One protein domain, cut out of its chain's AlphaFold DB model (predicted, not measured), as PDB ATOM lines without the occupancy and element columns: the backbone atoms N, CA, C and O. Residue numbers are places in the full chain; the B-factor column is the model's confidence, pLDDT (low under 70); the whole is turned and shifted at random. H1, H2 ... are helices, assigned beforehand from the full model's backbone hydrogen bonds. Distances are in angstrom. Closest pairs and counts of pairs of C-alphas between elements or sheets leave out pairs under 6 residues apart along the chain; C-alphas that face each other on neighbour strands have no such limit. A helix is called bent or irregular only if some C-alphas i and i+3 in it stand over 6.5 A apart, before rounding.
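Overview. This is residues 9 to 225 of the 226 residues of an uncharacterized protein of Campylobacter sp. US12a (UniProt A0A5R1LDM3). Four long helices, H1, H2, H5 and H6, run along an elongated body; H1 and H5 are bent, their first arms H1a and H5a lie side by side, H1b folds back into a hairpin with H2, and H5b into one with H6. The short helices H3 and H4 pack at the end where H1a begins, H7 runs across the length, and loop residues 42 to 47 stick out. The printed part has 217 residues with seven named helices, H1 to H7 in order, and no named strand: all helix. It is only just loose, close to compact, with a radius of gyration of the C-alphas of 20.7 A and spans of 71 by 41 by 27 A.

Arrangement. The longest helix, H5, residues 124 to 166, was assigned as one helix by its hydrogen bonds but is bent, with C-alphas 145 and 148 6.8 A apart; its arms are H5a, residues 124 to 145, and H5b, residues 148 to 166. H1, residues 9 to 41, assigned likewise, is bent with C-alphas 26 and 29 7.0 A apart, into H1a, residues 9 to 26, and H1b, residues 29 to 41. H1a touches H5a the same way at a shallow tilt of 20 degrees, the closest C-alphas, Tyr 16 and Leu 133, being 4.9 A apart. H5b forms a hairpin with H6, residues 174 to 203, at a steep tilt of 41 degrees; their closest C-alphas, Gly 159 and Ser 181, are 3.9 A apart. H1b forms a hairpin with H2, residues 48 to 77, at 13 degrees, closest at the C-alphas of Pro 29 and His 62, 5.4 A. H1a, H2 and H6 form a bundle, helices running alongside one another; H2 touches H6 with residues 59 to 70 alone, closest at the C-alphas of Cys 66 and Ala 202, 4.8 A. H3, residues 87 to 97, is only just irregular, with C-alphas 90 and 93 6.7 A apart, and touches H1a about perpendicular at 76 degrees, closest at the C-alphas of Ala 15 and Val 92, 4.7 A. H4, residues 111 to 118, touches H5a about perpendicular at 79 degrees, closest at the C-alphas of Ile 111 and Ala 130, 5.4 A. H7, residues 211 to 223, touches H5a with residues 215 to 219 alone, about perpendicular at 88 degrees, closest at the C-alphas of Ile 145 and Ile 215, 6.4 A. Every O i to N i+4 pair is within hydrogen-bond range in H1a, H1b, H4, H5a, H5b and H7; in H2 25 of 26 are, in H3 5 of 7, in H6 24 of 26.

Along the chain. H1a begins at C-alpha 9 (-48.619, -28.930, -21.364), and H7 ends at C-alpha 223 (-20.584, -10.423, -12.412). From first to last C-alpha H2 is 44.1 A long, H6 41.5 A, H5a 31.1 A, H5b 27.1 A and H1a 25.6 A.

Size, cuts and confidence. The C-alphas farthest apart, Ser 121 and Arg 169, are 71.3 A apart. The printed part has no cut; the link from H3 to H4 is long, 13 residues. The mean pLDDT of the printed part is 80.0, with 44 residues under 70, among them 40 to 53 and 99 to 109.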
ATOM      1  N   GLU A   9     -48.241 -30.163 -20.671       85.44
ATOM      2  CA  GLU A   9     -48.619 -28.930 -21.364       85.44
ATOM      3  C   GLU A   9     -49.542 -28.043 -20.508       85.44
ATOM      4  O   GLU A   9     -49.359 -26.826 -20.443       85.44
ATOM      5  N   GLN A  10     -50.500 -28.639 -19.790       86.19
ATOM      6  CA  GLN A  10     -51.371 -27.914 -18.863       86.19
ATOM      7  C   GLN A  10     -50.586 -27.373 -17.661       86.19
ATOM      8  O   GLN A  10     -50.886 -26.275 -17.183       86.19
ATOM      9  N   LEU A  11     -49.575 -28.102 -17.179       89.38
ATOM     10  CA  LEU A  11     -48.696 -27.629 -16.112       89.38
ATOM     11  C   LEU A  11     -47.907 -26.388 -16.555       89.38
ATOM     12  O   LEU A  11     -47.925 -25.387 -15.837       89.38
ATOM     13  N   ILE A  12     -47.315 -26.402 -17.756       88.31
ATOM     14  CA  ILE A  12     -46.638 -25.225 -18.335       88.31
ATOM     15  C   ILE A  12     -47.618 -24.050 -18.446       88.31
ATOM     16  O   ILE A  12     -47.296 -22.926 -18.054       88.31
ATOM     17  N   ALA A  13     -48.834 -24.310 -18.939       89.06
ATOM     18  CA  ALA A  13     -49.830 -23.263 -19.128       89.06
ATOM     19  C   ALA A  13     -50.276 -22.613 -17.812       89.06
ATOM     20  O   ALA A  13     -50.423 -21.390 -17.694       89.06
ATOM     21  N   THR A  14     -50.440 -23.446 -16.789       90.62
ATOM     22  CA  THR A  14     -50.762 -23.008 -15.432       90.62
ATOM     23  C   THR A  14     -49.596 -22.215 -14.838       90.62
ATOM     24  O   THR A  14     -49.828 -21.172 -14.227       90.62
ATOM     25  N   ALA A  15     -48.350 -22.648 -15.069       90.88
ATOM     26  CA  ALA A  15     -47.143 -21.981 -14.581       90.88
ATOM     27  C   ALA A  15     -46.999 -20.563 -15.131       90.88
ATOM     28  O   ALA A  15     -46.812 -19.636 -14.342       90.88
ATOM     29  N   TYR A  16     -47.164 -20.348 -16.443       90.88
ATOM     30  CA  TYR A  16     -47.078 -18.981 -16.967       90.88
ATOM     31  C   TYR A  16     -48.263 -18.127 -16.501       90.88
ATOM     32  O   TYR A  16     -48.076 -16.950 -16.215       90.88
ATOM     33  N   THR A  17     -49.469 -18.693 -16.379       92.44
ATOM     34  CA  THR A  17     -50.668 -17.923 -16.010       92.44
ATOM     35  C   THR A  17     -50.614 -17.464 -14.554       92.44
ATOM     36  O   THR A  17     -50.726 -16.271 -14.267       92.44
ATOM     37  N   PHE A  18     -50.416 -18.398 -13.622       92.88
ATOM     38  CA  PHE A  18     -50.383 -18.090 -12.191       92.88
ATOM     39  C   PHE A  18     -49.067 -17.437 -11.772       92.88
ATOM     40  O   PHE A  18     -49.081 -16.553 -10.918       92.88
ATOM     41  N   GLY A  19     -47.951 -17.792 -12.412       90.88
ATOM     42  CA  GLY A  19     -46.673 -17.116 -12.213       90.88
ATOM     43  C   GLY A  19     -46.695 -15.661 -12.686       90.88
ATOM     44  O   GLY A  19     -46.292 -14.769 -11.938       90.88
ATOM     45  N   ALA A  20     -47.249 -15.380 -13.873       91.25
ATOM     46  CA  ALA A  20     -47.435 -14.003 -14.339       91.25
ATOM     47  C   ALA A  20     -48.399 -13.221 -13.439       91.25
ATOM     48  O   ALA A  20     -48.141 -12.057 -13.137       91.25
ATOM     49  N   ALA A  21     -49.485 -13.847 -12.975       92.00
ATOM     50  CA  ALA A  21     -50.399 -13.214 -12.032       92.00
ATOM     51  C   ALA A  21     -49.680 -12.845 -10.724       92.00
ATOM     52  O   ALA A  21     -49.749 -11.690 -10.305       92.00
ATOM     53  N   ALA A  22     -48.929 -13.778 -10.130       91.06
ATOM     54  CA  ALA A  22     -48.124 -13.530  -8.933       91.06
ATOM     55  C   ALA A  22     -47.151 -12.362  -9.138       91.06
ATOM     56  O   ALA A  22     -47.062 -11.460  -8.304       91.06
ATOM     57  N   PHE A  23     -46.471 -12.341 -10.286       90.31
ATOM     58  CA  PHE A  23     -45.564 -11.269 -10.675       90.31
ATOM     59  C   PHE A  23     -46.273  -9.907 -10.770       90.31
ATOM     60  O   PHE A  23     -45.796  -8.923 -10.200       90.31
ATOM     61  N   VAL A  24     -47.446  -9.839 -11.406       89.38
ATOM     62  CA  VAL A  24     -48.245  -8.607 -11.506       89.38
ATOM     63  C   VAL A  24     -48.703  -8.130 -10.126       89.38
ATOM     64  O   VAL A  24     -48.508  -6.959  -9.799       89.38
ATOM     65  N   PHE A  25     -49.257  -9.014  -9.292       87.00
ATOM     66  CA  PHE A  25     -49.727  -8.658  -7.947       87.00
ATOM     67  C   PHE A  25     -48.594  -8.215  -7.012       87.00
ATOM     68  O   PHE A  25     -48.839  -7.397  -6.121       87.00
ATOM     69  N   ALA A  26     -47.371  -8.702  -7.234       87.00
ATOM     70  CA  ALA A  26     -46.186  -8.282  -6.499       87.00
ATOM     71  C   ALA A  26     -45.636  -6.924  -6.977       87.00
ATOM     72  O   ALA A  26     -45.246  -6.095  -6.156       87.00
ATOM     73  N   VAL A  27     -45.591  -6.669  -8.289       84.56
ATOM     74  CA  VAL A  27     -44.858  -5.520  -8.859       84.56
ATOM     75  C   VAL A  27     -45.749  -4.309  -9.148       84.56
ATOM     76  O   VAL A  27     -45.357  -3.170  -8.880       84.56
ATOM     77  N   PHE A  28     -46.955  -4.510  -9.685       83.19
ATOM     78  CA  PHE A  28     -47.776  -3.408 -10.206       83.19
ATOM     79  C   PHE A  28     -48.271  -2.429  -9.134       83.19
ATOM     80  O   PHE A  28     -48.223  -1.223  -9.401       83.19
ATOM     81  N   PRO A  29     -48.701  -2.867  -7.931       78.19
ATOM     82  CA  PRO A  29     -49.091  -1.936  -6.872       78.19
ATOM     83  C   PRO A  29     -47.985  -0.929  -6.534       78.19
ATOM     84  O   PRO A  29     -48.258   0.257  -6.352       78.19
ATOM     85  N   PHE A  30     -46.727  -1.379  -6.524       71.38
ATOM     86  CA  PHE A  30     -45.570  -0.527  -6.266       71.38
ATOM     87  C   PHE A  30     -45.277   0.423  -7.436       71.38
ATOM     88  O   PHE A  30     -45.108   1.629  -7.235       71.38
ATOM     89  N   GLY A  31     -45.308  -0.083  -8.674       73.88
ATOM     90  CA  GLY A  31     -45.111   0.731  -9.877       73.88
ATOM     91  C   GLY A  31     -46.146   1.854 -10.026       73.88
ATOM     92  O   GLY A  31     -45.782   3.005 -10.273       73.88
ATOM     93  N   PHE A  32     -47.430   1.553  -9.803       72.75
ATOM     94  CA  PHE A  32     -48.513   2.544  -9.867       72.75
ATOM     95  C   PHE A  32     -48.285   3.710  -8.903       72.75
ATOM     96  O   PHE A  32     -48.560   4.871  -9.210       72.75
ATOM     97  N   VAL A  33     -47.744   3.406  -7.732       69.31
ATOM     98  CA  VAL A  33     -47.547   4.384  -6.668       69.31
ATOM     99  C   VAL A  33     -46.361   5.274  -6.957       69.31
ATOM    100  O   VAL A  33     -46.466   6.477  -6.742       69.31
ATOM    101  N   ILE A  34     -45.270   4.719  -7.481       69.25
ATOM    102  CA  ILE A  34     -44.139   5.517  -7.953       69.25
ATOM    103  C   ILE A  34     -44.619   6.520  -9.004       69.25
ATOM    104  O   ILE A  34     -44.345   7.714  -8.890       69.25
ATOM    105  N   ILE A  35     -45.391   6.057  -9.992       73.00
ATOM    106  CA  ILE A  35     -45.937   6.920 -11.045       73.00
ATOM    107  C   ILE A  35     -46.818   8.013 -10.434       73.00
ATOM    108  O   ILE A  35     -46.634   9.194 -10.733       73.00
ATOM    109  N   LYS A  36     -47.733   7.644  -9.531       70.88
ATOM    110  CA  LYS A  36     -48.612   8.596  -8.848       70.88
ATOM    111  C   LYS A  36     -47.830   9.618  -8.019       70.88
ATOM    112  O   LYS A  36     -48.107  10.808  -8.125       70.88
ATOM    113  N   ALA A  37     -46.825   9.187  -7.260       65.50
ATOM    114  CA  ALA A  37     -45.967  10.069  -6.474       65.50
ATOM    115  C   ALA A  37     -45.197  11.053  -7.369       65.50
ATOM    116  O   ALA A  37     -45.124  12.242  -7.057       65.50
ATOM    117  N   ILE A  38     -44.693  10.601  -8.523       68.94
ATOM    118  CA  ILE A  38     -44.048  11.473  -9.515       68.94
ATOM    119  C   ILE A  38     -45.054  12.488 -10.072       68.94
ATOM    120  O   ILE A  38     -44.732  13.673 -10.171       68.94
ATOM    121  N   MET A  39     -46.275  12.068 -10.408       71.94
ATOM    122  CA  MET A  39     -47.322  12.966 -10.910       71.94
ATOM    123  C   MET A  39     -47.746  14.004  -9.865       71.94
ATOM    124  O   MET A  39     -47.887  15.181 -10.195       71.94
ATOM    125  N   ASP A  40     -47.911  13.591  -8.609       67.50
ATOM    126  CA  ASP A  40     -48.332  14.467  -7.516       67.50
ATOM    127  C   ASP A  40     -47.214  15.421  -7.075       67.50
ATOM    128  O   ASP A  40     -47.497  16.568  -6.737       67.50
ATOM    129  N   SER A  41     -45.939  15.027  -7.180       62.88
ATOM    130  CA  SER A  41     -44.803  15.900  -6.839       62.88
ATOM    131  C   SER A  41     -44.673  17.149  -7.728       62.88
ATOM    132  O   SER A  41     -44.005  18.115  -7.335       62.88
ATOM    133  N   LYS A  42     -45.321  17.144  -8.903       67.12
ATOM    134  CA  LYS A  42     -45.377  18.263  -9.858       67.12
ATOM    135  C   LYS A  42     -46.458  19.297  -9.531       67.12
ATOM    136  O   LYS A  42     -46.469  20.361 -10.145       67.12
ATOM    137  N   LYS A  43     -47.376  19.001  -8.610       68.50
ATOM    138  CA  LYS A  43     -48.456  19.919  -8.238       68.50
ATOM    139  C   LYS A  43     -47.950  20.938  -7.197       68.50
ATOM    140  O   LYS A  43     -47.275  20.534  -6.250       68.50
ATOM    141  N   PRO A  44     -48.263  22.237  -7.352       60.91
ATOM    142  CA  PRO A  44     -47.734  23.299  -6.490       60.91
ATOM    143  C   PRO A  44     -48.280  23.268  -5.049       60.91
ATOM    144  O   PRO A  44     -47.566  23.672  -4.138       60.91
ATOM    145  N   ASP A  45     -49.482  22.719  -4.832       63.88
ATOM    146  CA  ASP A  45     -50.198  22.776  -3.540       63.88
ATOM    147  C   ASP A  45     -50.072  21.499  -2.686       63.88
ATOM    148  O   ASP A  45     -50.821  21.281  -1.732       63.88
ATOM    149  N   VAL A  46     -49.156  20.599  -3.045       59.50
ATOM    150  CA  VAL A  46     -49.040  19.281  -2.414       59.50
ATOM    151  C   VAL A  46     -48.045  19.338  -1.254       59.50
ATOM    152  O   VAL A  46     -46.834  19.447  -1.454       59.50
ATOM    153  N   LEU A  47     -48.570  19.259  -0.027       58.81
ATOM    154  CA  LEU A  47     -47.776  19.170   1.201       58.81
ATOM    155  C   LEU A  47     -46.916  17.887   1.208       58.81
ATOM    156  O   LEU A  47     -47.415  16.825   0.835       58.81
ATOM    157  N   PRO A  48     -45.669  17.918   1.717       53.44
ATOM    158  CA  PRO A  48     -44.813  16.728   1.826       53.44
ATOM    159  C   PRO A  48     -45.459  15.551   2.583       53.44
ATOM    160  O   PRO A  48     -45.200  14.389   2.268       53.44
ATOM    161  N   SER A  49     -46.352  15.836   3.540       51.47
ATOM    162  CA  SER A  49     -47.119  14.829   4.289       51.47
ATOM    163  C   SER A  49     -48.061  13.993   3.414       51.47
ATOM    164  O   SER A  49     -48.359  12.848   3.755       51.47
ATOM    165  N   SER A  50     -48.496  14.505   2.257       60.59
ATOM    166  CA  SER A  50     -49.357  13.752   1.343       60.59
ATOM    167  C   SER A  50     -48.584  12.688   0.560       60.59
ATOM    168  O   SER A  50     -49.161  11.662   0.213       60.59
ATOM    169  N   VAL A  51     -47.286  12.893   0.302       62.75
ATOM    170  CA  VAL A  51     -46.431  11.907  -0.384       62.75
ATOM    171  C   VAL A  51     -46.264  10.672   0.496       62.75
ATOM    172  O   VAL A  51     -46.438   9.550   0.023       62.75
ATOM    173  N   PHE A  52     -46.024  10.873   1.795       65.50
ATOM    174  CA  PHE A  52     -45.976   9.781   2.768       65.50
ATOM    175  C   PHE A  52     -47.311   9.024   2.844       65.50
ATOM    176  O   PHE A  52     -47.319   7.797   2.835       65.50
ATOM    177  N   GLY A  53     -48.445   9.735   2.830       67.44
ATOM    178  CA  GLY A  53     -49.772   9.111   2.784       67.44
ATOM    179  C   GLY A  53     -50.005   8.260   1.528       67.44
ATOM    180  O   GLY A  53     -50.544   7.158   1.623       67.44
ATOM    181  N   VAL A  54     -49.552   8.724   0.358       70.25
ATOM    182  CA  VAL A  54     -49.628   7.959  -0.901       70.25
ATOM    183  C   VAL A  54     -48.753   6.706  -0.840       70.25
ATOM    184  O   VAL A  54     -49.217   5.634  -1.227       70.25
ATOM    185  N   LEU A  55     -47.531   6.809  -0.310       70.94
ATOM    186  CA  LEU A  55     -46.626   5.668  -0.117       70.94
ATOM    187  C   LEU A  55     -47.158   4.661   0.915       70.94
ATOM    188  O   LEU A  55     -47.004   3.456   0.742       70.94
ATOM    189  N   LEU A  56     -47.817   5.119   1.976       76.75
ATOM    190  CA  LEU A  56     -48.403   4.230   2.977       76.75
ATOM    191  C   LEU A  56     -49.633   3.492   2.432       76.75
ATOM    192  O   LEU A  56     -49.780   2.286   2.642       76.75
ATOM    193  N   LEU A  57     -50.491   4.183   1.674       76.31
ATOM    194  CA  LEU A  57     -51.627   3.563   0.990       76.31
ATOM    195  C   LEU A  57     -51.155   2.520  -0.030       76.31
ATOM    196  O   LEU A  57     -51.694   1.421  -0.089       76.31
ATOM    197  N   ALA A  58     -50.116   2.845  -0.795       76.69
ATOM    198  CA  ALA A  58     -49.464   1.936  -1.727       76.69
ATOM    199  C   ALA A  58     -48.982   0.646  -1.088       76.69
ATOM    200  O   ALA A  58     -49.274  -0.448  -1.566       76.69
ATOM    201  N   PHE A  59     -48.236   0.803   0.001       81.12
ATOM    202  CA  PHE A  59     -47.688  -0.301   0.754       81.12
ATOM    203  C   PHE A  59     -48.815  -1.158   1.331       81.12
ATOM    204  O   PHE A  59     -48.765  -2.379   1.248       81.12
ATOM    205  N   SER A  60     -49.889  -0.526   1.808       85.12
ATOM    206  CA  SER A  60     -51.086  -1.226   2.282       85.12
ATOM    207  C   SER A  60     -51.759  -2.033   1.165       85.12
ATOM    208  O   SER A  60     -52.069  -3.204   1.362       85.12
ATOM    209  N   ILE A  61     -51.936  -1.447  -0.026       85.00
ATOM    210  CA  ILE A  61     -52.494  -2.145  -1.195       85.00
ATOM    211  C   ILE A  61     -51.591  -3.311  -1.609       85.00
ATOM    212  O   ILE A  61     -52.099  -4.393  -1.880       85.00
ATOM    213  N   HIS A  62     -50.269  -3.123  -1.620       88.12
ATOM    214  CA  HIS A  62     -49.289  -4.176  -1.910       88.12
ATOM    215  C   HIS A  62     -49.392  -5.346  -0.930       88.12
ATOM    216  O   HIS A  62     -49.477  -6.496  -1.355       88.12
ATOM    217  N   VAL A  63     -49.450  -5.061   0.373       89.38
ATOM    218  CA  VAL A  63     -49.625  -6.073   1.425       89.38
ATOM    219  C   VAL A  63     -50.924  -6.845   1.220       89.38
ATOM    220  O   VAL A  63     -50.902  -8.072   1.185       89.38
ATOM    221  N   VAL A  64     -52.049  -6.143   1.047       90.12
ATOM    222  CA  VAL A  64     -53.363  -6.777   0.852       90.12
ATOM    223  C   VAL A  64     -53.380  -7.612  -0.427       90.12
ATOM    224  O   VAL A  64     -53.872  -8.736  -0.406       90.12
ATOM    225  N   SER A  65     -52.814  -7.095  -1.516       90.00
ATOM    226  CA  SER A  65     -52.658  -7.780  -2.803       90.00
ATOM    227  C   SER A  65     -51.873  -9.085  -2.657       90.00
ATOM    228  O   SER A  65     -52.383 -10.158  -2.981       90.00
ATOM    229  N   CYS A  66     -50.668  -9.009  -2.086       91.50
ATOM    230  CA  CYS A  66     -49.793 -10.162  -1.907       91.50
ATOM    231  C   CYS A  66     -50.414 -11.212  -0.986       91.50
ATOM    232  O   CYS A  66     -50.388 -12.402  -1.293       91.50
ATOM    233  N   PHE A  67     -51.016 -10.776   0.121       92.00
ATOM    234  CA  PHE A  67     -51.676 -11.675   1.060       92.00
ATOM    235  C   PHE A  67     -52.913 -12.338   0.446       92.00
ATOM    236  O   PHE A  67     -53.097 -13.543   0.586       92.00
ATOM    237  N   SER A  68     -53.739 -11.580  -0.280       90.75
ATOM    238  CA  SER A  68     -54.933 -12.117  -0.946       90.75
ATOM    239  C   SER A  68     -54.561 -13.144  -2.013       90.75
ATOM    240  O   SER A  68     -55.184 -14.200  -2.084       90.75
ATOM    241  N   PHE A  69     -53.519 -12.871  -2.804       91.69
ATOM    242  CA  PHE A  69     -53.016 -13.819  -3.794       91.69
ATOM    243  C   PHE A  69     -52.440 -15.076  -3.129       91.69
ATOM    244  O   PHE A  69     -52.787 -16.187  -3.522       91.69
ATOM    245  N   HIS A  70     -51.635 -14.918  -2.073       91.44
ATOM    246  CA  HIS A  70     -51.117 -16.047  -1.301       91.44
ATOM    247  C   HIS A  70     -52.249 -16.930  -0.758       91.44
ATOM    248  O   HIS A  70     -52.240 -18.143  -0.955       91.44
ATOM    249  N   MET A  71     -53.268 -16.324  -0.144       91.06
ATOM    250  CA  MET A  71     -54.440 -17.040   0.366       91.06
ATOM    251  C   MET A  71     -55.225 -17.742  -0.743       91.06
ATOM    252  O   MET A  71     -55.661 -18.873  -0.552       91.06
ATOM    253  N   MET A  72     -55.386 -17.110  -1.907       91.56
ATOM    254  CA  MET A  72     -56.036 -17.731  -3.062       91.56
ATOM    255  C   MET A  72     -55.309 -19.015  -3.482       91.56
ATOM    256  O   MET A  72     -55.959 -20.041  -3.666       91.56
ATOM    257  N   ILE A  73     -53.978 -18.983  -3.590       91.25
ATOM    258  CA  ILE A  73     -53.182 -20.170  -3.930       91.25
ATOM    259  C   ILE A  73     -53.300 -21.243  -2.844       91.25
ATOM    260  O   ILE A  73     -53.511 -22.403  -3.176       91.25
ATOM    261  N   GLN A  74     -53.245 -20.874  -1.560       89.75
ATOM    262  CA  GLN A  74     -53.429 -21.826  -0.454       89.75
ATOM    263  C   GLN A  74     -54.806 -22.507  -0.499       89.75
ATOM    264  O   GLN A  74     -54.923 -23.709  -0.261       89.75
ATOM    265  N   ILE A  75     -55.862 -21.761  -0.846       89.50
ATOM    266  CA  ILE A  75     -57.202 -22.327  -1.042       89.50
ATOM    267  C   ILE A  75     -57.193 -23.307  -2.219       89.50
ATOM    268  O   ILE A  75     -57.720 -24.408  -2.074       89.50
ATOM    269  N   LEU A  76     -56.574 -22.954  -3.348       87.94
ATOM    270  CA  LEU A  76     -56.459 -23.848  -4.507       87.94
ATOM    271  C   LEU A  76     -55.666 -25.123  -4.177       87.94
ATOM    272  O   LEU A  76     -56.101 -26.216  -4.534       87.94
ATOM    273  N   ASP A  77     -54.567 -25.008  -3.430       86.62
ATOM    274  CA  ASP A  77     -53.764 -26.151  -2.974       86.62
ATOM    275  C   ASP A  77     -54.509 -27.049  -1.974       86.62
ATOM    276  O   ASP A  77     -54.241 -28.250  -1.899       86.62
ATOM    277  N   SER A  78     -55.492 -26.510  -1.245       84.81
ATOM    278  CA  SER A  78     -56.344 -27.295  -0.343       84.81
ATOM    279  C   SER A  78     -57.403 -28.144  -1.068       84.81
ATOM    280  O   SER A  78     -57.992 -29.046  -0.464       84.81
ATOM    281  N   GLN A  79     -57.646 -27.909  -2.365       83.62
ATOM    282  CA  GLN A  79     -58.659 -28.617  -3.161       83.62
ATOM    283  C   GLN A  79     -58.154 -29.965  -3.701       83.62
ATOM    284  O   GLN A  79     -58.078 -30.202  -4.910       83.62
ATOM    285  N   LYS A  80     -57.898 -30.898  -2.777       69.62
ATOM    286  CA  LYS A  80     -57.380 -32.256  -3.043       69.62
ATOM    287  C   LYS A  80     -58.209 -33.097  -4.018       69.62
ATOM    288  O   LYS A  80     -57.720 -34.060  -4.593       69.62
ATOM    289  N   SER A  81     -59.500 -32.789  -4.158       60.75
ATOM    290  CA  SER A  81     -60.399 -33.514  -5.063       60.75
ATOM    291  C   SER A  81     -60.197 -33.148  -6.533       60.75
ATOM    292  O   SER A  81     -60.687 -33.866  -7.401       60.75
ATOM    293  N   ILE A  82     -59.532 -32.022  -6.811       67.12
ATOM    294  CA  ILE A  82     -59.325 -31.484  -8.161       67.12
ATOM    295  C   ILE A  82     -57.854 -31.621  -8.568       67.12
ATOM    296  O   ILE A  82     -57.576 -32.008  -9.700       67.12
ATOM    297  N   TYR A  83     -56.927 -31.370  -7.639       68.50
ATOM    298  CA  TYR A  83     -55.483 -31.423  -7.867       68.50
ATOM    299  C   TYR A  83     -54.778 -32.342  -6.862       68.50
ATOM    300  O   TYR A  83     -55.302 -32.625  -5.786       68.50
ATOM    301  N   THR A  84     -53.562 -32.790  -7.192       71.81
ATOM    302  CA  THR A  84     -52.675 -33.438  -6.211       71.81
ATOM    303  C   THR A  84     -52.319 -32.468  -5.081       71.81
ATOM    304  O   THR A  84     -52.233 -31.267  -5.330       71.81
ATOM    305  N   ASP A  85     -52.063 -32.972  -3.871       74.94
ATOM    306  CA  ASP A  85     -51.672 -32.142  -2.720       74.94
ATOM    307  C   ASP A  85     -50.552 -31.146  -3.080       74.94
ATOM    308  O   ASP A  85     -49.530 -31.535  -3.650       74.94
ATOM    309  N   ASN A  86     -50.753 -29.868  -2.733       80.44
ATOM    310  CA  ASN A  86     -49.819 -28.757  -2.970       80.44
ATOM    311  C   ASN A  86     -49.385 -28.576  -4.439       80.44
ATOM    312  O   ASN A  86     -48.244 -28.196  -4.712       80.44
ATOM    313  N   TYR A  87     -50.270 -28.872  -5.395       85.75
ATOM    314  CA  TYR A  87     -49.985 -28.793  -6.829       85.75
ATOM    315  C   TYR A  87     -49.396 -27.443  -7.269       85.75
ATOM    316  O   TYR A  87     -48.399 -27.415  -7.994       85.75
ATOM    317  N   PHE A  88     -49.958 -26.320  -6.823       88.00
ATOM    318  CA  PHE A  88     -49.475 -24.999  -7.204       88.00
ATOM    319  C   PHE A  88     -48.120 -24.704  -6.566       88.00
ATOM    320  O   PHE A  88     -47.150 -24.422  -7.276       88.00
ATOM    321  N   SER A  89     -48.030 -24.824  -5.243       85.62
ATOM    322  CA  SER A  89     -46.810 -24.498  -4.498       85.62
ATOM    323  C   SER A  89     -45.621 -25.408  -4.835       85.62
ATOM    324  O   SER A  89     -44.483 -24.950  -4.790       85.62
ATOM    325  N   GLN A  90     -45.853 -26.681  -5.178       86.75
ATOM    326  CA  GLN A  90     -44.781 -27.663  -5.409       86.75
ATOM    327  C   GLN A  90     -44.515 -28.000  -6.879       86.75
ATOM    328  O   GLN A  90     -43.457 -28.553  -7.169       86.75
ATOM    329  N   LYS A  91     -45.428 -27.692  -7.810       86.69
ATOM    330  CA  LYS A  91     -45.220 -27.967  -9.245       86.69
ATOM    331  C   LYS A  91     -45.291 -26.711 -10.106       86.69
ATOM    332  O   LYS A  91     -44.381 -26.460 -10.887       86.69
ATOM    333  N   VAL A  92     -46.343 -25.906  -9.948       90.44
ATOM    334  CA  VAL A  92     -46.596 -24.734 -10.805       90.44
ATOM    335  C   VAL A  92     -45.553 -23.636 -10.584       90.44
ATOM    336  O   VAL A  92     -44.904 -23.202 -11.535       90.44
ATOM    337  N   PHE A  93     -45.370 -23.183  -9.341       90.56
ATOM    338  CA  PHE A  93     -44.443 -22.088  -9.042       90.56
ATOM    339  C   PHE A  93     -42.967 -22.464  -9.216       90.56
ATOM    340  O   PHE A  93     -42.235 -21.650  -9.776       90.56
ATOM    341  N   PRO A  94     -42.505 -23.675  -8.849       88.81
ATOM    342  CA  PRO A  94     -41.145 -24.102  -9.170       88.81
ATOM    343  C   PRO A  94     -40.841 -24.098 -10.667       88.81
ATOM    344  O   PRO A  94     -39.801 -23.577 -11.061       88.81
ATOM    345  N   LEU A  95     -41.774 -24.565 -11.505       88.44
ATOM    346  CA  LEU A  95     -41.612 -24.496 -12.958       88.44
ATOM    347  C   LEU A  95     -41.572 -23.043 -13.449       88.44
ATOM    348  O   LEU A  95     -40.766 -22.705 -14.311       88.44
ATOM    349  N   PHE A  96     -42.389 -22.157 -12.868       89.69
ATOM    350  CA  PHE A  96     -42.308 -20.728 -13.158       89.69
ATOM    351  C   PHE A  96     -40.940 -20.154 -12.792       89.69
ATOM    352  O   PHE A  96     -40.359 -19.449 -13.607       89.69
ATOM    353  N   TRP A  97     -40.394 -20.464 -11.617       86.75
ATOM    354  CA  TRP A  97     -39.094 -19.974 -11.139       86.75
ATOM    355  C   TRP A  97     -37.876 -20.644 -11.770       86.75
ATOM    356  O   TRP A  97     -36.757 -20.187 -11.529       86.75
ATOM    357  N   ASN A  98     -38.078 -21.665 -12.604       82.62
ATOM    358  CA  ASN A  98     -36.996 -22.317 -13.319       82.62
ATOM    359  C   ASN A  98     -36.102 -21.290 -14.037       82.62
ATOM    360  O   ASN A  98     -36.584 -20.335 -14.653       82.62
ATOM    361  N   GLY A  99     -34.789 -21.476 -13.908       69.25
ATOM    362  CA  GLY A  99     -33.791 -20.689 -14.623       69.25
ATOM    363  C   GLY A  99     -33.424 -19.355 -13.981       69.25
ATOM    364  O   GLY A  99     -32.427 -18.764 -14.396       69.25
ATOM    365  N   PHE A 100     -34.151 -18.878 -12.964       67.38
ATOM    366  CA  PHE A 100     -33.781 -17.631 -12.293       67.38
ATOM    367  C   PHE A 100     -32.529 -17.811 -11.432       67.38
ATOM    368  O   PHE A 100     -32.427 -18.765 -10.668       67.38
ATOM    369  N   GLY A 101     -31.562 -16.900 -11.560       53.56
ATOM    370  CA  GLY A 101     -30.346 -16.910 -10.737       53.56
ATOM    371  C   GLY A 101     -29.340 -18.029 -11.050       53.56
ATOM    372  O   GLY A 101     -28.271 -18.055 -10.442       53.56
ATOM    373  N   ASN A 102     -29.621 -18.916 -12.011       58.47
ATOM    374  CA  ASN A 102     -28.697 -19.979 -12.403       58.47
ATOM    375  C   ASN A 102     -27.450 -19.423 -13.117       58.47
ATOM    376  O   ASN A 102     -27.496 -18.438 -13.861       58.47
ATOM    377  N   SER A 103     -26.322 -20.114 -12.932       46.84
ATOM    378  CA  SER A 103     -25.004 -19.818 -13.514       46.84
ATOM    379  C   SER A 103     -24.956 -19.867 -15.047       46.84
ATOM    380  O   SER A 103     -23.928 -19.552 -15.638       46.84
ATOM    381  N   GLU A 104     -26.058 -20.199 -15.722       47.81
ATOM    382  CA  GLU A 104     -26.166 -20.255 -17.185       47.81
ATOM    383  C   GLU A 104     -26.774 -18.986 -17.817       47.81
ATOM    384  O   GLU A 104     -26.518 -18.726 -18.988       47.81
ATOM    385  N   GLY A 105     -27.284 -18.035 -17.019       48.00
ATOM    386  CA  GLY A 105     -27.644 -16.673 -17.461       48.00
ATOM    387  C   GLY A 105     -29.139 -16.359 -17.344       48.00
ATOM    388  O   GLY A 105     -29.903 -17.156 -16.813       48.00
ATOM    389  N   LEU A 106     -29.537 -15.171 -17.817       48.62
ATOM    390  CA  LEU A 106     -30.940 -14.736 -17.929       48.62
ATOM    391  C   LEU A 106     -31.758 -15.769 -18.722       48.62
ATOM    392  O   LEU A 106     -31.389 -16.079 -19.853       48.62
ATOM    393  N   GLY A 107     -32.862 -16.272 -18.160       49.62
ATOM    394  CA  GLY A 107     -33.712 -17.250 -18.846       49.62
ATOM    395  C   GLY A 107     -33.107 -18.652 -18.991       49.62
ATOM    396  O   GLY A 107     -33.426 -19.343 -19.948       49.62
ATOM    397  N   ALA A 108     -32.262 -19.118 -18.066       49.75
ATOM    398  CA  ALA A 108     -31.629 -20.447 -18.142       49.75
ATOM    399  C   ALA A 108     -32.599 -21.657 -18.114       49.75
ATOM    400  O   ALA A 108     -32.158 -22.803 -18.177       49.75
ATOM    401  N   GLY A 109     -33.909 -21.432 -18.030       59.53
ATOM    402  CA  GLY A 109     -34.887 -22.436 -18.424       59.53
ATOM    403  C   GLY A 109     -34.956 -22.478 -19.947       59.53
ATOM    404  O   GLY A 109     -35.808 -21.807 -20.526       59.53
ATOM    405  N   ASP A 110     -34.047 -23.198 -20.611       71.69
ATOM    406  CA  ASP A 110     -34.221 -23.479 -22.039       71.69
ATOM    407  C   ASP A 110     -35.593 -24.145 -22.245       71.69
ATOM    408  O   ASP A 110     -36.091 -24.884 -21.394       71.69
ATOM    409  N   ILE A 111     -36.231 -23.897 -23.385       78.81
ATOM    410  CA  ILE A 111     -37.529 -24.487 -23.741       78.81
ATOM    411  C   ILE A 111     -37.490 -26.010 -23.533       78.81
ATOM    412  O   ILE A 111     -38.467 -26.605 -23.079       78.81
ATOM    413  N   GLN A 112     -36.339 -26.633 -23.799       79.31
ATOM    414  CA  GLN A 112     -36.103 -28.058 -23.584       79.31
ATOM    415  C   GLN A 112     -36.129 -28.469 -22.104       79.31
ATOM    416  O   GLN A 112     -36.716 -29.504 -21.787       79.31
ATOM    417  N   SER A 113     -35.556 -27.678 -21.188       81.56
ATOM    418  CA  SER A 113     -35.591 -27.994 -19.753       81.56
ATOM    419  C   SER A 113     -36.997 -27.831 -19.180       81.56
ATOM    420  O   SER A 113     -37.449 -28.685 -18.422       81.56
ATOM    421  N   ILE A 114     -37.744 -26.818 -19.629       83.94
ATOM    422  CA  ILE A 114     -39.150 -26.610 -19.250       83.94
ATOM    423  C   ILE A 114     -40.021 -27.797 -19.691       83.94
ATOM    424  O   ILE A 114     -40.835 -28.308 -18.914       83.94
ATOM    425  N   VAL A 115     -39.864 -28.256 -20.937       84.81
ATOM    426  CA  VAL A 115     -40.601 -29.420 -21.456       84.81
ATOM    427  C   VAL A 115     -40.232 -30.683 -20.673       84.81
ATOM    428  O   VAL A 115     -41.129 -31.412 -20.251       84.81
ATOM    429  N   ALA A 116     -38.944 -30.902 -20.394       83.38
ATOM    430  CA  ALA A 116     -38.480 -32.056 -19.628       83.38
ATOM    431  C   ALA A 116     -39.015 -32.065 -18.183       83.38
ATOM    432  O   ALA A 116     -39.524 -33.084 -17.720       83.38
ATOM    433  N   GLU A 117     -38.951 -30.934 -17.478       82.56
ATOM    434  CA  GLU A 117     -39.391 -30.828 -16.081       82.56
ATOM    435  C   GLU A 117     -40.908 -30.865 -15.913       82.56
ATOM    436  O   GLU A 117     -41.412 -31.348 -14.898       82.56
ATOM    437  N   SER A 118     -41.652 -30.387 -16.909       83.12
ATOM    438  CA  SER A 118     -43.113 -30.474 -16.897       83.12
ATOM    439  C   SER A 118     -43.641 -31.887 -17.172       83.12
ATOM    440  O   SER A 118     -44.818 -32.154 -16.927       83.12
ATOM    441  N   GLY A 119     -42.795 -32.789 -17.689       82.69
ATOM    442  CA  GLY A 119     -43.207 -34.115 -18.148       82.69
ATOM    443  C   GLY A 119     -44.099 -34.074 -19.394       82.69
ATOM    444  O   GLY A 119     -44.834 -35.030 -19.649       82.69
ATOM    445  N   ALA A 120     -44.081 -32.967 -20.144       83.56
ATOM    446  CA  ALA A 120     -44.807 -32.840 -21.400       83.56
ATOM    447  C   ALA A 120     -44.161 -33.708 -22.488       83.56
ATOM    448  O   ALA A 120     -42.955 -33.963 -22.481       83.56
ATOM    449  N   SER A 121     -44.969 -34.156 -23.446       81.50
ATOM    450  CA  SER A 121     -44.423 -34.869 -24.601       81.50
ATOM    451  C   SER A 121     -43.680 -33.898 -25.522       81.50
ATOM    452  O   SER A 121     -44.081 -32.743 -25.655       81.50
ATOM    453  N   ASP A 122     -42.594 -34.353 -26.157       80.00
ATOM    454  CA  ASP A 122     -41.805 -33.533 -27.086       80.00
ATOM    455  C   ASP A 122     -42.593 -33.276 -28.384       80.00
ATOM    456  O   ASP A 122     -42.448 -33.972 -29.389       80.00
ATOM    457  N   ASN A 123     -43.502 -32.303 -28.329       84.94
ATOM    458  CA  ASN A 123     -44.393 -31.913 -29.413       84.94
ATOM    459  C   ASN A 123     -44.434 -30.380 -29.571       84.94
ATOM    460  O   ASN A 123     -44.022 -29.622 -28.689       84.94
ATOM    461  N   GLU A 124     -44.957 -29.909 -30.705       84.31
ATOM    462  CA  GLU A 124     -45.005 -28.475 -31.033       84.31
ATOM    463  C   GLU A 124     -45.867 -27.647 -30.061       84.31
ATOM    464  O   GLU A 124     -45.580 -26.476 -29.814       84.31
ATOM    465  N   VAL A 125     -46.899 -28.245 -29.454       84.19
ATOM    466  CA  VAL A 125     -47.776 -27.568 -28.479       84.19
ATOM    467  C   VAL A 125     -47.047 -27.340 -27.152       84.19
ATOM    468  O   VAL A 125     -47.132 -26.251 -26.575       84.19
ATOM    469  N   ALA A 126     -46.291 -28.336 -26.688       83.62
ATOM    470  CA  ALA A 126     -45.452 -28.256 -25.501       83.62
ATOM    471  C   ALA A 126     -44.345 -27.212 -25.687       83.62
ATOM    472  O   ALA A 126     -44.176 -26.347 -24.830       83.62
ATOM    473  N   LYS A 127     -43.668 -27.218 -26.844       84.38
ATOM    474  CA  LYS A 127     -42.647 -26.215 -27.200       84.38
ATOM    475  C   LYS A 127     -43.218 -24.804 -27.270       84.38
ATOM    476  O   LYS A 127     -42.627 -23.888 -26.709       84.38
ATOM    477  N   GLY A 128     -44.376 -24.626 -27.907       85.00
ATOM    478  CA  GLY A 128     -45.052 -23.330 -27.975       85.00
ATOM    479  C   GLY A 128     -45.420 -22.795 -26.588       85.00
ATOM    480  O   GLY A 128     -45.136 -21.640 -26.271       85.00
ATOM    481  N   SER A 129     -45.982 -23.650 -25.730       86.25
ATOM    482  CA  SER A 129     -46.340 -23.291 -24.350       86.25
ATOM    483  C   SER A 129     -45.106 -22.971 -23.502       86.25
ATOM    484  O   SER A 129     -45.102 -21.990 -22.757       86.25
ATOM    485  N   ALA A 130     -44.038 -23.760 -23.643       88.00
ATOM    486  CA  ALA A 130     -42.762 -23.532 -22.971       88.00
ATOM    487  C   ALA A 130     -42.092 -22.237 -23.450       88.00
ATOM    488  O   ALA A 130     -41.545 -21.505 -22.632       88.00
ATOM    489  N   GLY A 131     -42.214 -21.891 -24.734       86.62
ATOM    490  CA  GLY A 131     -41.755 -20.611 -25.274       86.62
ATOM    491  C   GLY A 131     -42.466 -19.408 -24.647       86.62
ATOM    492  O   GLY A 131     -41.817 -18.414 -24.320       86.62
ATOM    493  N   ILE A 132     -43.780 -19.499 -24.408       89.38
ATOM    494  CA  ILE A 132     -44.531 -18.453 -23.689       89.38
ATOM    495  C   ILE A 132     -44.042 -18.347 -22.243       89.38
ATOM    496  O   ILE A 132     -43.770 -17.241 -21.774       89.38
ATOM    497  N   LEU A 133     -43.905 -19.476 -21.542       90.25
ATOM    498  CA  LEU A 133     -43.404 -19.479 -20.168       90.25
ATOM    499  C   LEU A 133     -42.005 -18.855 -20.085       90.25
ATOM    500  O   LEU A 133     -41.790 -17.964 -19.266       90.25
ATOM    501  N   HIS A 134     -41.102 -19.252 -20.979       88.44
ATOM    502  CA  HIS A 134     -39.757 -18.702 -21.074       88.44
ATOM    503  C   HIS A 134     -39.774 -17.185 -21.317       88.44
ATOM    504  O   HIS A 134     -39.072 -16.438 -20.640       88.44
ATOM    505  N   ALA A 135     -40.628 -16.686 -22.216       87.62
ATOM    506  CA  ALA A 135     -40.756 -15.247 -22.447       87.62
ATOM    507  C   ALA A 135     -41.194 -14.484 -21.180       87.62
ATOM    508  O   ALA A 135     -40.655 -13.416 -20.877       87.62
ATOM    509  N   VAL A 136     -42.139 -15.036 -20.410       89.81
ATOM    510  CA  VAL A 136     -42.573 -14.448 -19.130       89.81
ATOM    511  C   VAL A 136     -41.454 -14.511 -18.085       89.81
ATOM    512  O   VAL A 136     -41.257 -13.535 -17.360       89.81
ATOM    513  N   GLN A 137     -40.699 -15.609 -18.020       89.00
ATOM    514  CA  GLN A 137     -39.536 -15.748 -17.137       89.00
ATOM    515  C   GLN A 137     -38.474 -14.694 -17.453       89.00
ATOM    516  O   GLN A 137     -38.053 -13.971 -16.559       89.00
ATOM    517  N   VAL A 138     -38.125 -14.509 -18.727       86.00
ATOM    518  CA  VAL A 138     -37.173 -13.474 -19.156       86.00
ATOM    519  C   VAL A 138     -37.665 -12.075 -18.773       86.00
ATOM    520  O   VAL A 138     -36.893 -11.271 -18.247       86.00
ATOM    521  N   ALA A 139     -38.948 -11.770 -18.990       87.75
ATOM    522  CA  ALA A 139     -39.524 -10.479 -18.612       87.75
ATOM    523  C   ALA A 139     -39.488 -10.243 -17.093       87.75
ATOM    524  O   ALA A 139     -39.129  -9.150 -16.643       87.75
ATOM    525  N   ARG A 140     -39.823 -11.267 -16.300       89.25
ATOM    526  CA  ARG A 140     -39.709 -11.251 -14.837       89.25
ATOM    527  C   ARG A 140     -38.268 -10.980 -14.411       89.25
ATOM    528  O   ARG A 140     -38.049 -10.097 -13.583       89.25
ATOM    529  N   ASP A 141     -37.308 -11.712 -14.968       86.69
ATOM    530  CA  ASP A 141     -35.903 -11.639 -14.569       86.69
ATOM    531  C   ASP A 141     -35.346 -10.234 -14.793       86.69
ATOM    532  O   ASP A 141     -34.816  -9.614 -13.869       86.69
ATOM    533  N   TRP A 142     -35.551  -9.682 -15.994       86.25
ATOM    534  CA  TRP A 142     -35.165  -8.308 -16.312       86.25
ATOM    535  C   TRP A 142     -35.852  -7.292 -15.410       86.25
ATOM    536  O   TRP A 142     -35.215  -6.333 -14.975       86.25
ATOM    537  N   CYS A 143     -37.132  -7.493 -15.096       88.31
ATOM    538  CA  CYS A 143     -37.833  -6.606 -14.185       88.31
ATOM    539  C   CYS A 143     -37.174  -6.601 -12.802       88.31
ATOM    540  O   CYS A 143     -36.823  -5.528 -12.317       88.31
ATOM    541  N   PHE A 144     -36.931  -7.767 -12.194       88.81
ATOM    542  CA  PHE A 144     -36.326  -7.849 -10.862       88.81
ATOM    543  C   PHE A 144     -34.860  -7.411 -10.822       88.81
ATOM    544  O   PHE A 144     -34.438  -6.841  -9.819       88.81
ATOM    545  N   ILE A 145     -34.104  -7.594 -11.906       87.75
ATOM    546  CA  ILE A 145     -32.728  -7.090 -12.029       87.75
ATOM    547  C   ILE A 145     -32.704  -5.563 -12.176       87.75
ATOM    548  O   ILE A 145     -31.837  -4.898 -11.619       87.75
ATOM    549  N   LEU A 146     -33.633  -4.963 -12.918       88.62
ATOM    550  CA  LEU A 146     -33.645  -3.508 -13.117       88.62
ATOM    551  C   LEU A 146     -34.290  -2.755 -11.947       88.62
ATOM    552  O   LEU A 146     -34.004  -1.571 -11.746       88.62
ATOM    553  N   LEU A 147     -35.137  -3.421 -11.159       87.38
ATOM    554  CA  LEU A 147     -35.914  -2.799 -10.090       87.38
ATOM    555  C   LEU A 147     -35.044  -2.110  -9.013       87.38
ATOM    556  O   LEU A 147     -35.335  -0.950  -8.716       87.38
ATOM    557  N   PRO A 148     -33.958  -2.709  -8.473       88.50
ATOM    558  CA  PRO A 148     -33.080  -2.032  -7.513       88.50
ATOM    559  C   PRO A 148     -32.433  -0.765  -8.085       88.50
ATOM    560  O   PRO A 148     -32.411   0.272  -7.423       88.50
ATOM    561  N   ILE A 149     -31.967  -0.819  -9.341       89.19
ATOM    562  CA  ILE A 149     -31.355   0.326 -10.037       89.19
ATOM    563  C   ILE A 149     -32.377   1.454 -10.195       89.19
ATOM    564  O   ILE A 149     -32.078   2.625  -9.938       89.19
ATOM    565  N   PHE A 150     -33.601   1.104 -10.587       87.56
ATOM    566  CA  PHE A 150     -34.696   2.051 -10.747       87.56
ATOM    567  C   PHE A 150     -35.079   2.715  -9.416       87.56
ATOM    568  O   PHE A 150     -35.182   3.941  -9.351       87.56
ATOM    569  N   VAL A 151     -35.206   1.933  -8.337       86.38
ATOM    570  CA  VAL A 151     -35.473   2.440  -6.981       86.38
ATOM    571  C   VAL A 151     -34.373   3.394  -6.521       86.38
ATOM    572  O   VAL A 151     -34.679   4.495  -6.058       86.38
ATOM    573  N   GLY A 152     -33.102   3.013  -6.678       86.44
ATOM    574  CA  GLY A 152     -31.970   3.867  -6.316       86.44
ATOM    575  C   GLY A 152     -31.987   5.194  -7.079       86.44
ATOM    576  O   GLY A 152     -31.851   6.262  -6.482       86.44
ATOM    577  N   SER A 153     -32.255   5.136  -8.385       87.00
ATOM    578  CA  SER A 153     -32.343   6.315  -9.257       87.00
ATOM    579  C   SER A 153     -33.472   7.267  -8.844       87.00
ATOM    580  O   SER A 153     -33.274   8.482  -8.793       87.00
ATOM    581  N   ILE A 154     -34.647   6.734  -8.493       83.50
ATOM    582  CA  ILE A 154     -35.772   7.538  -7.989       83.50
ATOM    583  C   ILE A 154     -35.443   8.155  -6.633       83.50
ATOM    584  O   ILE A 154     -35.740   9.329  -6.416       83.50
ATOM    585  N   GLY A 155     -34.820   7.393  -5.731       82.69
ATOM    586  CA  GLY A 155     -34.408   7.888  -4.421       82.69
ATOM    587  C   GLY A 155     -33.459   9.083  -4.536       82.69
ATOM    588  O   GLY A 155     -33.686  10.110  -3.892       82.69
ATOM    589  N   LEU A 156     -32.463   8.997  -5.422       85.38
ATOM    590  CA  LEU A 156     -31.556  10.108  -5.727       85.38
ATOM    591  C   LEU A 156     -32.305  11.316  -6.306       85.38
ATOM    592  O   LEU A 156     -32.123  12.439  -5.835       85.38
ATOM    593  N   TYR A 157     -33.183  11.091  -7.289       83.62
ATOM    594  CA  TYR A 157     -33.974  12.155  -7.914       83.62
ATOM    595  C   TYR A 157     -34.864  12.891  -6.904       83.62
ATOM    596  O   TYR A 157     -34.889  14.124  -6.874       83.62
ATOM    597  N   TYR A 158     -35.554  12.148  -6.036       78.31
ATOM    598  CA  TYR A 158     -36.409  12.713  -4.997       78.31
ATOM    599  C   TYR A 158     -35.614  13.560  -3.994       78.31
ATOM    600  O   TYR A 158     -36.025  14.678  -3.680       78.31
ATOM    601  N   GLY A 159     -34.452  13.079  -3.536       79.25
ATOM    602  CA  GLY A 159     -33.611  13.831  -2.601       79.25
ATOM    603  C   GLY A 159     -33.051  15.120  -3.212       79.25
ATOM    604  O   GLY A 159     -33.093  16.172  -2.571       79.25
ATOM    605  N   ALA A 160     -32.644  15.084  -4.485       80.75
ATOM    606  CA  ALA A 160     -32.221  16.276  -5.216       80.75
ATOM    607  C   ALA A 160     -33.361  17.302  -5.371       80.75
ATOM    608  O   ALA A 160     -33.139  18.510  -5.251       80.75
ATOM    609  N   MET A 161     -34.595  16.843  -5.613       76.62
ATOM    610  CA  MET A 161     -35.766  17.721  -5.686       76.62
ATOM    611  C   MET A 161     -36.115  18.357  -4.338       76.62
ATOM    612  O   MET A 161     -36.409  19.552  -4.305       76.62
ATOM    613  N   MET A 162     -36.087  17.592  -3.243       73.81
ATOM    614  CA  MET A 162     -36.427  18.114  -1.915       73.81
ATOM    615  C   MET A 162     -35.404  19.132  -1.417       73.81
ATOM    616  O   MET A 162     -35.803  20.198  -0.953       73.81
ATOM    617  N   HIS A 163     -34.110  18.897  -1.655       74.56
ATOM    618  CA  HIS A 163     -33.077  19.897  -1.382       74.56
ATOM    619  C   HIS A 163     -33.376  21.239  -2.075       74.56
ATOM    620  O   HIS A 163     -33.264  22.302  -1.473       74.56
ATOM    621  N   ARG A 164     -33.816  21.222  -3.341       72.12
ATOM    622  CA  ARG A 164     -34.160  22.462  -4.064       72.12
ATOM    623  C   ARG A 164     -35.381  23.183  -3.487       72.12
ATOM    624  O   ARG A 164     -35.480  24.395  -3.663       72.12
ATOM    625  N   LYS A 165     -36.314  22.463  -2.854       68.81
ATOM    626  CA  LYS A 165     -37.521  23.045  -2.247       68.81
ATOM    627  C   LYS A 165     -37.232  23.654  -0.872       68.81
ATOM    628  O   LYS A 165     -37.666  24.777  -0.631       68.81
ATOM    629  N   ASP A 166     -36.467  22.972  -0.022       63.12
ATOM    630  CA  ASP A 166     -36.176  23.444   1.342       63.12
ATOM    631  C   ASP A 166     -35.087  24.526   1.383       63.12
ATOM    632  O   ASP A 166     -35.159  25.469   2.174       63.12
ATOM    633  N   THR A 167     -34.103  24.458   0.487       62.66
ATOM    634  CA  THR A 167     -32.918  25.327   0.531       62.66
ATOM    635  C   THR A 167     -33.061  26.586  -0.338       62.66
ATOM    636  O   THR A 167     -32.064  27.200  -0.699       62.66
ATOM    637  N   TYR A 168     -34.284  27.046  -0.646       54.81
ATOM    638  CA  TYR A 168     -34.567  28.172  -1.570       54.81
ATOM    639  C   TYR A 168     -33.856  29.510  -1.222       54.81
ATOM    640  O   TYR A 168     -33.915  30.469  -1.990       54.81
ATOM    641  N   ARG A 169     -33.186  29.599  -0.064       50.72
ATOM    642  CA  ARG A 169     -32.465  30.781   0.436       50.72
ATOM    643  C   ARG A 169     -30.977  30.588   0.743       50.72
ATOM    644  O   ARG A 169     -30.308  31.591   0.972       50.72
ATOM    645  N   GLN A 170     -30.449  29.367   0.763       51.84
ATOM    646  CA  GLN A 170     -29.021  29.128   0.998       51.84
ATOM    647  C   GLN A 170     -28.412  28.670  -0.332       51.84
ATOM    648  O   GLN A 170     -28.991  27.834  -1.016       51.84
ATOM    649  N   GLY A 171     -27.324  29.315  -0.766       54.94
ATOM    650  CA  GLY A 171     -26.721  29.092  -2.087       54.94
ATOM    651  C   GLY A 171     -26.445  27.613  -2.382       54.94
ATOM    652  O   GLY A 171     -26.411  26.814  -1.457       54.94
ATOM    653  N   ASN A 172     -26.260  27.271  -3.667       62.41
ATOM    654  CA  ASN A 172     -25.989  25.918  -4.190       62.41
ATOM    655  C   ASN A 172     -24.846  25.190  -3.447       62.41
ATOM    656  O   ASN A 172     -23.731  25.072  -3.957       62.41
ATOM    657  N   ASP A 173     -25.119  24.676  -2.255       77.19
ATOM    658  CA  ASP A 173     -24.214  23.809  -1.528       77.19
ATOM    659  C   ASP A 173     -24.369  22.400  -2.098       77.19
ATOM    660  O   ASP A 173     -25.301  21.651  -1.784       77.19
ATOM    661  N   TYR A 174     -23.459  22.066  -3.009       79.00
ATOM    662  CA  TYR A 174     -23.416  20.765  -3.664       79.00
ATOM    663  C   TYR A 174     -23.227  19.621  -2.660       79.00
ATOM    664  O   TYR A 174     -23.706  18.514  -2.914       79.00
ATOM    665  N   PHE A 175     -22.579  19.873  -1.517       82.44
ATOM    666  CA  PHE A 175     -22.377  18.857  -0.489       82.44
ATOM    667  C   PHE A 175     -23.687  18.546   0.244       82.44
ATOM    668  O   PHE A 175     -24.052  17.378   0.384       82.44
ATOM    669  N   SER A 176     -24.455  19.575   0.609       80.75
ATOM    670  CA  SER A 176     -25.796  19.402   1.185       80.75
ATOM    671  C   SER A 176     -26.734  18.659   0.224       80.75
ATOM    672  O   SER A 176     -27.365  17.670   0.606       80.75
ATOM    673  N   ALA A 177     -26.762  19.049  -1.057       81.31
ATOM    674  CA  ALA A 177     -27.563  18.374  -2.082       81.31
ATOM    675  C   ALA A 177     -27.205  16.885  -2.233       81.31
ATOM    676  O   ALA A 177     -28.091  16.035  -2.390       81.31
ATOM    677  N   PHE A 178     -25.912  16.559  -2.156       85.88
ATOM    678  CA  PHE A 178     -25.429  15.185  -2.175       85.88
ATOM    679  C   PHE A 178     -25.906  14.398  -0.946       85.88
ATOM    680  O   PHE A 178     -26.490  13.326  -1.109       85.88
ATOM    681  N   CYS A 179     -25.747  14.937   0.268       86.31
ATOM    682  CA  CYS A 179     -26.207  14.289   1.501       86.31
ATOM    683  C   CYS A 179     -27.720  14.010   1.492       86.31
ATOM    684  O   CYS A 179     -28.138  12.911   1.855       86.31
ATOM    685  N   TRP A 180     -28.536  14.957   1.017       81.44
ATOM    686  CA  TRP A 180     -29.986  14.777   0.864       81.44
ATOM    687  C   TRP A 180     -30.345  13.682  -0.146       81.44
ATOM    688  O   TRP A 180     -31.212  12.846   0.117       81.44
ATOM    689  N   SER A 181     -29.657  13.657  -1.288       86.38
ATOM    690  CA  SER A 181     -29.860  12.640  -2.328       86.38
ATOM    691  C   SER A 181     -29.493  11.245  -1.823       86.38
ATOM    692  O   SER A 181     -30.275  10.307  -1.981       86.38
ATOM    693  N   MET A 182     -28.353  11.117  -1.141       88.38
ATOM    694  CA  MET A 182     -27.900   9.857  -0.549       88.38
ATOM    695  C   MET A 182     -28.827   9.376   0.569       88.38
ATOM    696  O   MET A 182     -29.197   8.203   0.583       88.38
ATOM    697  N   GLY A 183     -29.255  10.265   1.470       84.88
ATOM    698  CA  GLY A 183     -30.203   9.922   2.534       84.88
ATOM    699  C   GLY A 183     -31.534   9.408   1.979       84.88
ATOM    700  O   GLY A 183     -32.028   8.365   2.403       84.88
ATOM    701  N   SER A 184     -32.073  10.084   0.961       83.00
ATOM    702  CA  SER A 184     -33.288   9.653   0.264       83.00
ATOM    703  C   SER A 184     -33.116   8.305  -0.446       83.00
ATOM    704  O   SER A 184     -33.992   7.444  -0.363       83.00
ATOM    705  N   MET A 185     -31.971   8.077  -1.097       87.50
ATOM    706  CA  MET A 185     -31.656   6.795  -1.733       87.50
ATOM    707  C   MET A 185     -31.644   5.640  -0.723       87.50
ATOM    708  O   MET A 185     -32.228   4.592  -0.990       87.50
ATOM    709  N   VAL A 186     -31.032   5.830   0.451       89.25
ATOM    710  CA  VAL A 186     -31.022   4.816   1.521       89.25
ATOM    711  C   VAL A 186     -32.444   4.490   1.978       89.25
ATOM    712  O   VAL A 186     -32.804   3.319   2.074       89.25
ATOM    713  N   ILE A 187     -33.283   5.507   2.193       84.44
ATOM    714  CA  ILE A 187     -34.691   5.310   2.573       84.44
ATOM    715  C   ILE A 187     -35.453   4.544   1.482       84.44
ATOM    716  O   ILE A 187     -36.205   3.620   1.793       84.44
ATOM    717  N   ALA A 188     -35.236   4.875   0.206       83.88
ATOM    718  CA  ALA A 188     -35.857   4.173  -0.915       83.88
ATOM    719  C   ALA A 188     -35.474   2.682  -0.944       83.88
ATOM    720  O   ALA A 188     -36.344   1.832  -1.141       83.88
ATOM    721  N   TYR A 189     -34.209   2.346  -0.669       88.31
ATOM    722  CA  TYR A 189     -33.768   0.953  -0.567       88.31
ATOM    723  C   TYR A 189     -34.370   0.210   0.629       88.31
ATOM    724  O   TYR A 189     -34.712  -0.963   0.491       88.31
ATOM    725  N   ILE A 190     -34.561   0.869   1.776       88.50
ATOM    726  CA  ILE A 190     -35.256   0.266   2.926       88.50
ATOM    727  C   ILE A 190     -36.704  -0.076   2.551       88.50
ATOM    728  O   ILE A 190     -37.169  -1.185   2.818       88.50
ATOM    729  N   LEU A 191     -37.412   0.844   1.889       84.38
ATOM    730  CA  LEU A 191     -38.781   0.603   1.419       84.38
ATOM    731  C   LEU A 191     -38.842  -0.528   0.389       84.38
ATOM    732  O   LEU A 191     -39.745  -1.361   0.445       84.38
ATOM    733  N   PHE A 192     -37.868  -0.588  -0.519       86.94
ATOM    734  CA  PHE A 192     -37.739  -1.680  -1.477       86.94
ATOM    735  C   PHE A 192     -37.484  -3.028  -0.798       86.94
ATOM    736  O   PHE A 192     -38.121  -4.014  -1.160       86.94
ATOM    737  N   TYR A 193     -36.618  -3.079   0.213       90.19
ATOM    738  CA  TYR A 193     -36.371  -4.300   0.976       90.19
ATOM    739  C   TYR A 193     -37.656  -4.806   1.647       90.19
ATOM    740  O   TYR A 193     -38.016  -5.972   1.497       90.19
ATOM    741  N   LEU A 194     -38.401  -3.918   2.317       88.44
ATOM    742  CA  LEU A 194     -39.691  -4.263   2.927       88.44
ATOM    743  C   LEU A 194     -40.701  -4.756   1.884       88.44
ATOM    744  O   LEU A 194     -41.370  -5.769   2.099       88.44
ATOM    745  N   TRP A 195     -40.787  -4.073   0.740       89.00
ATOM    746  CA  TRP A 195     -41.623  -4.495  -0.382       89.00
ATOM    747  C   TRP A 195     -41.257  -5.907  -0.861       89.00
ATOM    748  O   TRP A 195     -42.154  -6.737  -1.020       89.00
ATOM    749  N   ALA A 196     -39.966  -6.197  -1.033       90.62
ATOM    750  CA  ALA A 196     -39.472  -7.469  -1.552       90.62
ATOM    751  C   ALA A 196     -39.738  -8.635  -0.591       90.62
ATOM    752  O   ALA A 196     -40.123  -9.722  -1.026       90.62
ATOM    753  N   VAL A 197     -39.598  -8.406   0.719       89.50
ATOM    754  CA  VAL A 197     -39.936  -9.399   1.750       89.50
ATOM    755  C   VAL A 197     -41.417  -9.778   1.671       89.50
ATOM    756  O   VAL A 197     -41.750 -10.959   1.675       89.50
ATOM    757  N   ILE A 198     -42.310  -8.799   1.519       89.75
ATOM    758  CA  ILE A 198     -43.751  -9.057   1.378       89.75
ATOM    759  C   ILE A 198     -44.067  -9.722   0.033       89.75
ATOM    760  O   ILE A 198     -44.840 -10.677  -0.015       89.75
ATOM    761  N   ALA A 199     -43.450  -9.251  -1.053       90.50
ATOM    762  CA  ALA A 199     -43.626  -9.812  -2.390       90.50
ATOM    763  C   ALA A 199     -43.228 -11.295  -2.444       90.50
ATOM    764  O   ALA A 199     -43.896 -12.085  -3.107       90.50
ATOM    765  N   SER A 200     -42.196 -11.690  -1.689       90.44
ATOM    766  CA  SER A 200     -41.728 -13.082  -1.605       90.44
ATOM    767  C   SER A 200     -42.839 -14.057  -1.191       90.44
ATOM    768  O   SER A 200     -42.852 -15.193  -1.658       90.44
ATOM    769  N   LEU A 201     -43.815 -13.610  -0.385       85.94
ATOM    770  CA  LEU A 201     -44.960 -14.430   0.034       85.94
ATOM    771  C   LEU A 201     -45.904 -14.763  -1.128       85.94
ATOM    772  O   LEU A 201     -46.390 -15.887  -1.230       85.94
ATOM    773  N   ALA A 202     -46.181 -13.788  -1.994       87.56
ATOM    774  CA  ALA A 202     -47.087 -13.958  -3.130       87.56
ATOM    775  C   ALA A 202     -46.421 -14.662  -4.313       87.56
ATOM    776  O   ALA A 202     -47.098 -15.257  -5.144       87.56
ATOM    777  N   LEU A 203     -45.096 -14.573  -4.390       89.12
ATOM    778  CA  LEU A 203     -44.298 -15.105  -5.480       89.12
ATOM    779  C   LEU A 203     -44.037 -16.612  -5.384       89.12
ATOM    780  O   LEU A 203     -43.622 -17.187  -6.387       89.12
ATOM    781  N   PHE A 204     -44.269 -17.238  -4.222       88.44
ATOM    782  CA  PHE A 204     -44.028 -18.672  -3.991       88.44
ATOM    783  C   PHE A 204     -42.640 -19.109  -4.483       88.44
ATOM    784  O   PHE A 204     -42.494 -20.054  -5.261       88.44
ATOM    785  N   ILE A 205     -41.611 -18.374  -4.051       86.19
ATOM    786  CA  ILE A 205     -40.223 -18.673  -4.409       86.19
ATOM    787  C   ILE A 205     -39.872 -20.079  -3.881       86.19
ATOM    788  O   ILE A 205     -40.131 -20.372  -2.707       86.19
ATOM    789  N   PRO A 206     -39.297 -20.964  -4.715       82.12
ATOM    790  CA  PRO A 206     -38.977 -22.330  -4.316       82.12
ATOM    791  C   PRO A 206     -38.012 -22.393  -3.129       82.12
ATOM    792  O   PRO A 206     -37.243 -21.468  -2.871       82.12
ATOM    793  N   ASN A 207     -38.025 -23.523  -2.416       76.00
ATOM    794  CA  ASN A 207     -37.119 -23.813  -1.295       76.00
ATOM    795  C   ASN A 207     -37.180 -22.809  -0.128       76.00
ATOM    796  O   ASN A 207     -36.238 -22.718   0.656       76.00
ATOM    797  N   GLY A 208     -38.276 -22.053  -0.001       69.31
ATOM    798  CA  GLY A 208     -38.404 -21.022   1.031       69.31
ATOM    799  C   GLY A 208     -37.441 -19.848   0.835       69.31
ATOM    800  O   GLY A 208     -37.143 -19.142   1.798       69.31
ATOM    801  N   GLY A 209     -36.938 -19.658  -0.391       76.19
ATOM    802  CA  GLY A 209     -36.090 -18.527  -0.745       76.19
ATOM    803  C   GLY A 209     -36.827 -17.193  -0.625       76.19
ATOM    804  O   GLY A 209     -38.057 -17.128  -0.578       76.19
ATOM    805  N   ASN A 210     -36.063 -16.106  -0.590       86.94
ATOM    806  CA  ASN A 210     -36.604 -14.753  -0.606       86.94
ATOM    807  C   ASN A 210     -36.163 -14.013  -1.878       86.94
ATOM    808  O   ASN A 210     -35.143 -14.330  -2.488       86.94
ATOM    809  N   LEU A 211     -36.943 -13.011  -2.282       88.44
ATOM    810  CA  LEU A 211     -36.714 -12.285  -3.530       88.44
ATOM    811  C   LEU A 211     -35.369 -11.548  -3.539       88.44
ATOM    812  O   LEU A 211     -34.750 -11.414  -4.590       88.44
ATOM    813  N   ILE A 212     -34.911 -11.074  -2.378       90.12
ATOM    814  CA  ILE A 212     -33.646 -10.342  -2.255       90.12
ATOM    815  C   ILE A 212     -32.454 -11.261  -2.536       90.12
ATOM    816  O   ILE A 212     -31.562 -10.878  -3.291       90.12
ATOM    817  N   ASP A 213     -32.461 -12.470  -1.985       88.06
ATOM    818  CA  ASP A 213     -31.423 -13.476  -2.182       88.06
ATOM    819  C   ASP A 213     -31.378 -13.914  -3.642       88.06
ATOM    820  O   ASP A 213     -30.300 -14.030  -4.218       88.06
ATOM    821  N   GLU A 214     -32.538 -14.106  -4.269       85.94
ATOM    822  CA  GLU A 214     -32.607 -14.483  -5.678       85.94
ATOM    823  C   GLU A 214     -32.118 -13.357  -6.609       85.94
ATOM    824  O   GLU A 214     -31.344 -13.606  -7.536       85.94
ATOM    825  N   ILE A 215     -32.456 -12.094  -6.316       88.81
ATOM    826  CA  ILE A 215     -31.873 -10.932  -7.008       88.81
ATOM    827  C   ILE A 215     -30.352 -10.894  -6.801       88.81
ATOM    828  O   ILE A 215     -29.604 -10.659  -7.750       88.81
ATOM    829  N   HIS A 216     -29.873 -11.146  -5.582       86.81
ATOM    830  CA  HIS A 216     -28.444 -11.149  -5.281       86.81
ATOM    831  C   HIS A 216     -27.695 -12.233  -6.066       86.81
ATOM    832  O   HIS A 216     -26.670 -11.936  -6.682       86.81
ATOM    833  N   LYS A 217     -28.228 -13.459  -6.110       83.31
ATOM    834  CA  LYS A 217     -27.687 -14.559  -6.924       83.31
ATOM    835  C   LYS A 217     -27.629 -14.183  -8.403       83.31
ATOM    836  O   LYS A 217     -26.612 -14.429  -9.046       83.31
ATOM    837  N   ALA A 218     -28.670 -13.533  -8.927       82.75
ATOM    838  CA  ALA A 218     -28.691 -13.068 -10.313       82.75
ATOM    839  C   ALA A 218     -27.587 -12.031 -10.601       82.75
ATOM    840  O   ALA A 218     -26.908 -12.117 -11.622       82.75
ATOM    841  N   TYR A 219     -27.345 -11.077  -9.697       84.00
ATOM    842  CA  TYR A 219     -26.222 -10.144  -9.845       84.00
ATOM    843  C   TYR A 219     -24.864 -10.837  -9.751       84.00
ATOM    844  O   TYR A 219     -23.978 -10.547 -10.555       84.00
ATOM    845  N   GLN A 220     -24.688 -11.763  -8.805       82.50
ATOM    846  CA  GLN A 220     -23.449 -12.530  -8.680       82.50
ATOM    847  C   GLN A 220     -23.159 -13.344  -9.946       82.50
ATOM    848  O   GLN A 220     -22.024 -13.344 -10.418       82.50
ATOM    849  N   SER A 221     -24.169 -13.996 -10.529       77.69
ATOM    850  CA  SER A 221     -23.998 -14.780 -11.754       77.69
ATOM    851  C   SER A 221     -23.675 -13.908 -12.969       77.69
ATOM    852  O   SER A 221     -22.905 -14.336 -13.824       77.69
ATOM    853  N   MET A 222     -24.191 -12.678 -13.039       74.56
ATOM    854  CA  MET A 222     -23.813 -11.714 -14.079       74.56
ATOM    855  C   MET A 222     -22.378 -11.205 -13.916       74.56
ATOM    856  O   MET A 222     -21.667 -11.087 -14.909       74.56
ATOM    857  N   ILE A 223     -21.938 -10.928 -12.685       72.75
ATOM    858  CA  ILE A 223     -20.584 -10.423 -12.412       72.75
ATOM    859  C   ILE A 223     -19.531 -11.513 -12.630       72.75
ATOM    860  O   ILE A 223     -18.513 -11.242 -13.248       72.75
ATOM    861  N   MET A 224     -19.771 -12.746 -12.171       64.62
ATOM    862  CA  MET A 224     -18.814 -13.857 -12.309       64.62
ATOM    863  C   MET A 224     -18.672 -14.393 -13.746       64.62
ATOM    864  O   MET A 224     -17.847 -15.269 -13.992       64.62
ATOM    865  N   LYS A 225     -19.487 -13.900 -14.686       57.41
ATOM    866  CA  LYS A 225     -19.397 -14.210 -16.122       57.41
ATOM    867  C   LYS A 225     -18.577 -13.204 -16.929       57.41
ATOM    868  O   LYS A 225     -18.343 -13.459 -18.110       57.41
TER     869      LYS A 225